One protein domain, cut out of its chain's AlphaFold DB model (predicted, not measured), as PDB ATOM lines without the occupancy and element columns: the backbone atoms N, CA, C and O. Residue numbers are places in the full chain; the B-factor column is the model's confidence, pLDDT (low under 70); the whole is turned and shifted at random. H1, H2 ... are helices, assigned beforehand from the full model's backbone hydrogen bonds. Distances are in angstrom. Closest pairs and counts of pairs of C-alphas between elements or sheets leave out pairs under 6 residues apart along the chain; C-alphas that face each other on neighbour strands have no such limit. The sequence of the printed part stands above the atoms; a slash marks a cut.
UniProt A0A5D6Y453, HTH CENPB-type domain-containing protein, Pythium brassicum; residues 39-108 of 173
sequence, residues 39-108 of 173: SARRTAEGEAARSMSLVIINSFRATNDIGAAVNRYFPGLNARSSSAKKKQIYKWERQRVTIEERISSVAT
ATOM      1  N   SER A  39     -32.987  -8.636 -94.202       38.25
ATOM      2  CA  SER A  39     -32.730  -7.204 -94.025       38.25
ATOM      3  C   SER A  39     -33.539  -6.635 -92.855       38.25
ATOM      4  O   SER A  39     -32.945  -5.962 -92.014       38.25
ATOM      5  N   ALA A  40     -34.820  -7.004 -92.732       44.94
ATOM      6  CA  ALA A  40     -35.683  -6.621 -91.613       44.94
ATOM      7  C   ALA A  40     -35.221  -7.195 -90.259       44.94
ATOM      8  O   ALA A  40     -35.221  -6.488 -89.254       44.94
ATOM      9  N   ARG A  41     -34.756  -8.455 -90.215       46.34
ATOM     10  CA  ARG A  41     -34.177  -9.041 -88.989       46.34
ATOM     11  C   ARG A  41     -32.934  -8.278 -88.530       46.34
ATOM     12  O   ARG A  41     -32.825  -7.943 -87.357       46.34
ATOM     13  N   ARG A  42     -32.037  -7.912 -89.453       47.03
ATOM     14  CA  ARG A  42     -30.817  -7.148 -89.124       47.03
ATOM     15  C   ARG A  42     -31.101  -5.719 -88.656       47.03
ATOM     16  O   ARG A  42     -30.356  -5.200 -87.824       47.03
ATOM     17  N   THR A  43     -32.134  -5.062 -89.185       52.88
ATOM     18  CA  THR A  43     -32.544  -3.735 -88.695       52.88
ATOM     19  C   THR A  43     -33.154  -3.839 -87.304       52.88
ATOM     20  O   THR A  43     -32.703  -3.114 -86.421       52.88
ATOM     21  N   ALA A  44     -34.038  -4.813 -87.075       53.22
ATOM     22  CA  ALA A  44     -34.648  -5.064 -85.770       53.22
ATOM     23  C   ALA A  44     -33.610  -5.435 -84.693       53.22
ATOM     24  O   ALA A  44     -33.634  -4.893 -83.592       53.22
ATOM     25  N   GLU A  45     -32.631  -6.287 -85.014       53.59
ATOM     26  CA  GLU A  45     -31.514  -6.609 -84.112       53.59
ATOM     27  C   GLU A  45     -30.655  -5.374 -83.806       53.59
ATOM     28  O   GLU A  45     -30.261  -5.136 -82.662       53.59
ATOM     29  N   GLY A  46     -30.383  -4.548 -84.819       57.94
ATOM     30  CA  GLY A  46     -29.649  -3.297 -84.653       57.94
ATOM     31  C   GLY A  46     -30.408  -2.252 -83.829       57.94
ATOM     32  O   GLY A  46     -29.788  -1.480 -83.099       57.94
ATOM     33  N   GLU A  47     -31.732  -2.199 -83.941       59.75
ATOM     34  CA  GLU A  47     -32.626  -1.341 -83.156       59.75
ATOM     35  C   GLU A  47     -32.706  -1.806 -81.705       59.75
ATOM     36  O   GLU A  47     -32.461  -1.010 -80.796       59.75
ATOM     37  N   ALA A  48     -32.923  -3.104 -81.485       60.56
ATOM     38  CA  ALA A  48     -32.910  -3.716 -80.163       60.56
ATOM     39  C   ALA A  48     -31.568  -3.474 -79.454       60.56
ATOM     40  O   ALA A  48     -31.543  -3.057 -78.298       60.56
ATOM     41  N   ALA A  49     -30.442  -3.624 -80.161       60.91
ATOM     42  CA  ALA A  49     -29.118  -3.359 -79.604       60.91
ATOM     43  C   ALA A  49     -28.894  -1.875 -79.240       60.91
ATOM     44  O   ALA A  49     -28.252  -1.576 -78.227       60.91
ATOM     45  N   ARG A  50     -29.415  -0.929 -80.036       67.81
ATOM     46  CA  ARG A  50     -29.315   0.520 -79.759       67.81
ATOM     47  C   ARG A  50     -30.202   0.935 -78.588       67.81
ATOM     48  O   ARG A  50     -29.732   1.657 -77.712       67.81
ATOM     49  N   SER A  51     -31.427   0.419 -78.542       78.50
ATOM     50  CA  SER A  51     -32.365   0.620 -77.435       78.50
ATOM     51  C   SER A  51     -31.800   0.066 -76.120       78.50
ATOM     52  O   SER A  51     -31.704   0.784 -75.124       78.50
ATOM     53  N   MET A  52     -31.270  -1.162 -76.146       85.56
ATOM     54  CA  MET A  52     -30.620  -1.795 -74.994       85.56
ATOM     55  C   MET A  52     -29.416  -0.986 -74.490       85.56
ATOM     56  O   MET A  52     -29.217  -0.844 -73.285       85.56
ATOM     57  N   SER A  53     -28.628  -0.409 -75.404       87.69
ATOM     58  CA  SER A  53     -27.491   0.443 -75.032       87.69
ATOM     59  C   SER A  53     -27.944   1.667 -74.223       87.69
ATOM     60  O   SER A  53     -27.317   1.980 -73.214       87.69
ATOM     61  N   LEU A  54     -29.051   2.324 -74.599       89.69
ATOM     62  CA  LEU A  54     -29.589   3.479 -73.869       89.69
ATOM     63  C   LEU A  54     -30.114   3.095 -72.474       89.69
ATOM     64  O   LEU A  54     -29.845   3.801 -71.502       89.69
ATOM     65  N   VAL A  55     -30.790   1.948 -72.356       91.62
ATOM     66  CA  VAL A  55     -31.253   1.404 -71.064       91.62
ATOM     67  C   VAL A  55     -30.076   1.171 -70.110       91.62
ATOM     68  O   VAL A  55     -30.117   1.582 -68.947       91.62
ATOM     69  N   ILE A  56     -28.991   0.577 -70.613       92.12
ATOM     70  CA  ILE A  56     -27.778   0.328 -69.826       92.12
ATOM     71  C   ILE A  56     -27.142   1.653 -69.379       92.12
ATOM     72  O   ILE A  56     -26.822   1.798 -68.198       92.12
ATOM     73  N   ILE A  57     -27.017   2.646 -70.268       92.69
ATOM     74  CA  ILE A  57     -26.481   3.978 -69.921       92.69
ATOM     75  C   ILE A  57     -27.324   4.648 -68.827       92.69
ATOM     76  O   ILE A  57     -26.767   5.186 -67.871       92.69
ATOM     77  N   ASN A  58     -28.655   4.602 -68.932       92.44
ATOM     78  CA  ASN A  58     -29.547   5.222 -67.948       92.44
ATOM     79  C   ASN A  58     -29.413   4.564 -66.567       92.44
ATOM     80  O   ASN A  58     -29.354   5.259 -65.555       92.44
ATOM     81  N   SER A  59     -29.294   3.236 -66.518       89.88
ATOM     82  CA  SER A  59     -29.066   2.520 -65.258       89.88
ATOM     83  C   SER A  59     -27.710   2.838 -64.619       89.88
ATOM     84  O   SER A  59     -27.625   2.999 -63.400       89.88
ATOM     85  N   PHE A  60     -26.664   2.985 -65.439       90.62
ATOM     86  CA  PHE A  60     -25.347   3.422 -64.994       90.62
ATOM     87  C   PHE A  60     -25.412   4.842 -64.413       90.62
ATOM     88  O   PHE A  60     -24.932   5.053 -63.307       90.62
ATOM     89  N   ARG A  61     -26.079   5.793 -65.082       90.62
ATOM     90  CA  ARG A  61     -26.251   7.163 -64.562       90.62
ATOM     91  C   ARG A  61     -27.042   7.232 -63.258       90.62
ATOM     92  O   ARG A  61     -26.697   8.027 -62.394       90.62
ATOM     93  N   ALA A  62     -28.086   6.416 -63.119       90.31
ATOM     94  CA  ALA A  62     -28.918   6.403 -61.918       90.31
ATOM     95  C   ALA A  62     -28.159   5.888 -60.684       90.31
ATOM     96  O   ALA A  62     -28.382   6.361 -59.576       90.31
ATOM     97  N   THR A  63     -27.269   4.912 -60.877       88.81
ATOM     98  CA  THR A  63     -26.495   4.280 -59.794       88.81
ATOM     99  C   THR A  63     -25.105   4.887 -59.600       88.81
ATOM    100  O   THR A  63     -24.491   4.671 -58.560       88.81
ATOM    101  N   ASN A  64     -24.594   5.614 -60.600       89.19
ATOM    102  CA  ASN A  64     -23.198   6.036 -60.737       89.19
ATOM    103  C   ASN A  64     -22.175   4.887 -60.572       89.19
ATOM    104  O   ASN A  64     -21.004   5.121 -60.280       89.19
ATOM    105  N   ASP A  65     -22.605   3.635 -60.773       91.12
ATOM    106  CA  ASP A  65     -21.768   2.445 -60.630       91.12
ATOM    107  C   ASP A  65     -21.817   1.589 -61.900       91.12
ATOM    108  O   ASP A  65     -22.790   0.900 -62.228       91.12
ATOM    109  N   ILE A  66     -20.705   1.608 -62.635       90.19
ATOM    110  CA  ILE A  66     -20.553   0.836 -63.866       90.19
ATOM    111  C   ILE A  66     -20.395  -0.666 -63.604       90.19
ATOM    112  O   ILE A  66     -20.732  -1.481 -64.461       90.19
ATOM    113  N   GLY A  67     -19.875  -1.053 -62.436       88.62
ATOM    114  CA  GLY A  67     -19.772  -2.444 -62.011       88.62
ATOM    115  C   GLY A  67     -21.152  -3.043 -61.777       88.62
ATOM    116  O   GLY A  67     -21.451  -4.100 -62.333       88.62
ATOM    117  N   ALA A  68     -22.014  -2.322 -61.055       89.31
ATOM    118  CA  ALA A  68     -23.412  -2.698 -60.871       89.31
ATOM    119  C   ALA A  68     -24.155  -2.830 -62.211       89.31
ATOM    120  O   ALA A  68     -24.851  -3.822 -62.434       89.31
ATOM    121  N   ALA A  69     -23.954  -1.889 -63.142       90.56
ATOM    122  CA  ALA A  69     -24.541  -1.975 -64.478       90.56
ATOM    123  C   ALA A  69     -24.048  -3.219 -65.245       90.56
ATOM    124  O   ALA A  69     -24.852  -3.973 -65.793       90.56
ATOM    125  N   VAL A  70     -22.741  -3.497 -65.260       91.56
ATOM    126  CA  VAL A  70     -22.214  -4.690 -65.943       91.56
ATOM    127  C   VAL A  70     -22.747  -5.976 -65.317       91.56
ATOM    128  O   VAL A  70     -23.182  -6.850 -66.057       91.56
ATOM    129  N   ASN A  71     -22.790  -6.079 -63.989       90.81
ATOM    130  CA  ASN A  71     -23.298  -7.272 -63.307       90.81
ATOM    131  C   ASN A  71     -24.791  -7.507 -63.577       90.81
ATOM    132  O   ASN A  71     -25.214  -8.653 -63.711       90.81
ATOM    133  N   ARG A  72     -25.581  -6.433 -63.694       90.62
ATOM    134  CA  ARG A  72     -27.022  -6.505 -63.962       90.62
ATOM    135  C   ARG A  72     -27.346  -6.946 -65.389       90.62
ATOM    136  O   ARG A  72     -28.258  -7.743 -65.574       90.62
ATOM    137  N   TYR A  73     -26.644  -6.413 -66.391       89.50
ATOM    138  CA  TYR A  73     -26.969  -6.655 -67.807       89.50
ATOM    139  C   TYR A  73     -26.086  -7.706 -68.483       89.50
ATOM    140  O   TYR A  73     -26.450  -8.226 -69.535       89.50
ATOM    141  N   PHE A  74     -24.929  -8.021 -67.901       89.31
ATOM    142  CA  PHE A  74     -23.986  -9.015 -68.407       89.31
ATOM    143  C   PHE A  74     -23.475  -9.893 -67.251       89.31
ATOM    144  O   PHE A  74     -22.306  -9.798 -66.863       89.31
ATOM    145  N   PRO A  75     -24.347 -10.736 -66.670       90.06
ATOM    146  CA  PRO A  75     -23.949 -11.636 -65.596       90.06
ATOM    147  C   PRO A  75     -22.948 -12.690 -66.096       90.06
ATOM    148  O   PRO A  75     -22.953 -13.070 -67.267       90.06
ATOM    149  N   GLY A  76     -22.080 -13.174 -65.204       88.88
ATOM    150  CA  GLY A  76     -21.150 -14.274 -65.502       88.88
ATOM    151  C   GLY A  76     -19.919 -13.894 -66.337       88.88
ATOM    152  O   GLY A  76     -19.202 -14.772 -66.813       88.88
ATOM    153  N   LEU A  77     -19.642 -12.599 -66.520       90.69
ATOM    154  CA  LEU A  77     -18.436 -12.150 -67.214       90.69
ATOM    155  C   LEU A  77     -17.175 -12.332 -66.357       90.69
ATOM    156  O   LEU A  77     -17.125 -11.951 -65.190       90.69
ATOM    157  N   ASN A  78     -16.101 -12.828 -66.977       91.81
ATOM    158  CA  ASN A  78     -14.767 -12.813 -66.375       91.81
ATOM    159  C   ASN A  78     -14.188 -11.381 -66.305       91.81
ATOM    160  O   ASN A  78     -14.656 -10.464 -66.982       91.81
ATOM    161  N   ALA A  79     -13.115 -11.178 -65.535       88.44
ATOM    162  CA  ALA A  79     -12.538  -9.846 -65.309       88.44
ATOM    163  C   ALA A  79     -12.155  -9.096 -66.604       88.44
ATOM    164  O   ALA A  79     -12.369  -7.884 -66.723       88.44
ATOM    165  N   ARG A  80     -11.633  -9.814 -67.610       90.06
ATOM    166  CA  ARG A  80     -11.241  -9.238 -68.907       90.06
ATOM    167  C   ARG A  80     -12.458  -8.757 -69.700       90.06
ATOM    168  O   ARG A  80     -12.473  -7.621 -70.174       90.06
ATOM    169  N   SER A  81     -13.476  -9.601 -69.829       87.44
ATOM    170  CA  SER A  81     -14.714  -9.282 -70.551       87.44
ATOM    171  C   SER A  81     -15.540  -8.211 -69.836       87.44
ATOM    172  O   SER A  81     -16.029  -7.292 -70.491       87.44
ATOM    173  N   SER A  82     -15.589  -8.237 -68.502       91.12
ATOM    174  CA  SER A  82     -16.183  -7.174 -67.683       91.12
ATOM    175  C   SER A  82     -15.501  -5.828 -67.944       91.12
ATOM    176  O   SER A  82     -16.166  -4.838 -68.246       91.12
ATOM    177  N   SER A  83     -14.166  -5.790 -67.958       90.19
ATOM    178  CA  SER A  83     -13.403  -4.570 -68.263       90.19
ATOM    179  C   SER A  83     -13.659  -4.048 -69.681       90.19
ATOM    180  O   SER A  83     -13.820  -2.842 -69.881       90.19
ATOM    181  N   ALA A  84     -13.743  -4.938 -70.675       91.75
ATOM    182  CA  ALA A  84     -14.119  -4.566 -72.038       91.75
ATOM    183  C   ALA A  84     -15.538  -3.979 -72.092       91.75
ATOM    184  O   ALA A  84     -15.772  -2.982 -72.779       91.75
ATOM    185  N   LYS A  85     -16.472  -4.537 -71.314       91.81
ATOM    186  CA  LYS A  85     -17.851  -4.057 -71.260       91.81
ATOM    187  C   LYS A  85     -17.984  -2.697 -70.591       91.81
ATOM    188  O   LYS A  85     -18.681  -1.840 -71.120       91.81
ATOM    189  N   LYS A  86     -17.235  -2.451 -69.514       93.19
ATOM    190  CA  LYS A  86     -17.116  -1.120 -68.897       93.19
ATOM    191  C   LYS A  86     -16.644  -0.079 -69.919       93.19
ATOM    192  O   LYS A  86     -17.282   0.955 -70.090       93.19
ATOM    193  N   LYS A  87     -15.587  -0.381 -70.688       94.44
ATOM    194  CA  LYS A  87     -15.107   0.498 -71.775       94.44
ATOM    195  C   LYS A  87     -16.182   0.749 -72.837       94.44
ATOM    196  O   LYS A  87     -16.324   1.872 -73.317       94.44
ATOM    197  N   GLN A  88     -16.940  -0.284 -73.198       92.19
ATOM    198  CA  GLN A  88     -18.038  -0.176 -74.156       92.19
ATOM    199  C   GLN A  88     -19.168   0.728 -73.639       92.19
ATOM    200  O   GLN A  88     -19.647   1.568 -74.395       92.19
ATOM    201  N   ILE A  89     -19.538   0.619 -72.361       92.44
ATOM    202  CA  ILE A  89     -20.558   1.472 -71.731       92.44
ATOM    203  C   ILE A  89     -20.104   2.937 -71.703       92.44
ATOM    204  O   ILE A  89     -20.864   3.798 -72.136       92.44
ATOM    205  N   TYR A  90     -18.853   3.228 -71.329       93.50
ATOM    206  CA  TYR A  90     -18.316   4.596 -71.412       93.50
ATOM    207  C   TYR A  90     -18.314   5.146 -72.839       93.50
ATOM    208  O   TYR A  90     -18.604   6.319 -73.068       93.50
ATOM    209  N   LYS A  91     -17.991   4.307 -73.829       92.75
ATOM    210  CA  LYS A  91     -18.064   4.709 -75.237       92.75
ATOM    211  C   LYS A  91     -19.494   5.064 -75.637       92.75
ATOM    212  O   LYS A  91     -19.692   6.072 -76.309       92.75
ATOM    213  N   TRP A  92     -20.471   4.256 -75.237       93.69
ATOM    214  CA  TRP A  92     -21.875   4.539 -75.507       93.69
ATOM    215  C   TRP A  92     -22.358   5.801 -74.804       93.69
ATOM    216  O   TRP A  92     -23.053   6.594 -75.427       93.69
ATOM    217  N   GLU A  93     -21.937   6.041 -73.563       92.75
ATOM    218  CA  GLU A  93     -22.253   7.274 -72.844       92.75
ATOM    219  C   GLU A  93     -21.739   8.516 -73.588       92.75
ATOM    220  O   GLU A  93     -22.495   9.463 -73.799       92.75
ATOM    221  N   ARG A  94     -20.490   8.489 -74.071       92.00
ATOM    222  CA  ARG A  94     -19.932   9.575 -74.901       92.00
ATOM    223  C   ARG A  94     -20.713   9.794 -76.199       92.00
ATOM    224  O   ARG A  94     -20.698  10.891 -76.742       92.00
ATOM    225  N   GLN A  95     -21.369   8.753 -76.707       88.44
ATOM    226  CA  GLN A  95     -22.157   8.770 -77.943       88.44
ATOM    227  C   GLN A  95     -23.670   8.856 -77.684       88.44
ATOM    228  O   GLN A  95     -24.449   8.623 -78.606       88.44
ATOM    229  N   ARG A  96     -24.102   9.175 -76.454       89.25
ATOM    230  CA  ARG A  96     -25.511   9.114 -76.035       89.25
ATOM    231  C   ARG A  96     -26.427   9.942 -76.930       89.25
ATOM    232  O   ARG A  96     -27.408   9.399 -77.416       89.25
ATOM    233  N   VAL A  97     -26.064  11.195 -77.208       87.06
ATOM    234  CA  VAL A  97     -26.849  12.099 -78.071       87.06
ATOM    235  C   VAL A  97     -27.060  11.475 -79.452       87.06
ATOM    236  O   VAL A  97     -28.184  11.348 -79.914       87.06
ATOM    237  N   THR A  98     -25.998  10.946 -80.059       82.44
ATOM    238  CA  THR A  98     -26.073  10.250 -81.351       82.44
ATOM    239  C   THR A  98     -26.900   8.962 -81.287       82.44
ATOM    240  O   THR A  98     -27.499   8.559 -82.282       82.44
ATOM    241  N   ILE A  99     -26.910   8.258 -80.152       84.00
ATOM    242  CA  ILE A  99     -27.755   7.071 -79.954       84.00
ATOM    243  C   ILE A  99     -29.229   7.488 -79.862       84.00
ATOM    244  O   ILE A  99     -30.060   6.863 -80.516       84.00
ATOM    245  N   GLU A 100     -29.541   8.553 -79.121       84.88
ATOM    246  CA  GLU A 100     -30.893   9.111 -78.968       84.88
ATOM    247  C   GLU A 100     -31.437   9.643 -80.301       84.88
ATOM    248  O   GLU A 100     -32.527   9.250 -80.709       84.88
ATOM    249  N   GLU A 101     -30.645  10.429 -81.032       81.56
ATOM    250  CA  GLU A 101     -30.968  10.918 -82.381       81.56
ATOM    251  C   GLU A 101     -31.229   9.778 -83.367       81.56
ATOM    252  O   GLU A 101     -32.077   9.877 -84.247       81.56
ATOM    253  N   ARG A 102     -30.506   8.661 -83.244       72.12
ATOM    254  CA  ARG A 102     -30.727   7.493 -84.103       72.12
ATOM    255  C   ARG A 102     -31.993   6.741 -83.729       72.12
ATOM    256  O   ARG A 102     -32.672   6.260 -84.625       72.12
ATOM    257  N   ILE A 103     -32.300   6.625 -82.440       74.56
ATOM    258  CA  ILE A 103     -33.553   6.017 -81.983       74.56
ATOM    259  C   ILE A 103     -34.740   6.865 -82.457       74.56
ATOM    260  O   ILE A 103     -35.708   6.305 -82.963       74.56
ATOM    261  N   SER A 104     -34.644   8.198 -82.386       71.38
ATOM    262  CA  SER A 104     -35.698   9.099 -82.869       71.38
ATOM    263  C   SER A 104     -35.784   9.164 -84.400       71.38
ATOM    264  O   SER A 104     -36.881   9.203 -84.945       71.38
ATOM    265  N   SER A 105     -34.653   9.115 -85.114       60.56
ATOM    266  CA  SER A 105     -34.605   9.179 -86.583       60.56
ATOM    267  C   SER A 105     -35.051   7.887 -87.274       60.56
ATOM    268  O   SER A 105     -35.576   7.956 -88.385       60.56
ATOM    269  N   VAL A 106     -34.840   6.713 -86.667       53.84
ATOM    270  CA  VAL A 106     -35.242   5.423 -87.262       53.84
ATOM    271  C   VAL A 106     -36.764   5.259 -87.294       53.84
ATOM    272  O   VAL A 106     -37.268   4.609 -88.205       53.84
ATOM    273  N   ALA A 107     -37.501   5.934 -86.405       51.28
ATOM    274  CA  ALA A 107     -38.959   6.011 -86.490       51.28
ATOM    275  C   ALA A 107     -39.456   6.669 -87.798       51.28
ATOM    276  O   ALA A 107     -40.612   6.476 -88.166       51.28
ATOM    277  N   THR A 108     -38.594   7.395 -88.525       46.12
ATOM    278  CA  THR A 108     -39.012   8.205 -89.677       46.12
ATOM    279  C   THR A 108     -38.536   7.686 -91.033       46.12
ATOM    280  O   THR A 108     -39.133   8.057 -92.042       46.12
TER     281      THR A 108
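AT A GLANCE: This is residues 39 to 108 of the 173 residues of the protein "HTH CENPB-type domain-containing protein" of Pythium brassicum (UniProt A0A5D6Y453). One long helix, H1, is the spine; H2 folds back from its end, H3 crosses it, and H4 returns slantwise past its earlier part. The 70 printed residues include four named helices, in the order H1 to H4, and no named strand: all helix. The whole is only just compact, close to loose, with a radius of gyration of the C-alphas of 13.0 A, and spans 39 by 24 by 16 A.

IN THESE COORDINATES: H1, residues 39 to 63, runs 36.6 A from C-alpha 39 at (-32.730, -7.204, -94.025). H2 is residues 66 to 73; H3, residues 79 to 94, spans 22.9 A; H4, residues 96 to 106, ends at (-35.242, 5.423, -87.262).

HOW THE PARTS SIT: H1, the hub, forms a helical hairpin with H2, closest C-alphas Phe 60 and Ala 69, 5.5 A. H1 touches H3 about perpendicular, 87 degrees, closest C-alphas Ile 57 and Glu 93, 6.1 A. H1 touches H4 at an only just steep tilt of 35.1 degrees, opposite ways, closest C-alphas Arg 50 and Ile 99, 6.7 A. In the four helices every O i to N i+4 pair is within hydrogen-bond range.

THE WHOLE: The printed part has no cut, and its three links are tight. Residues 39 to 50 and 105 to 108 are under pLDDT 70.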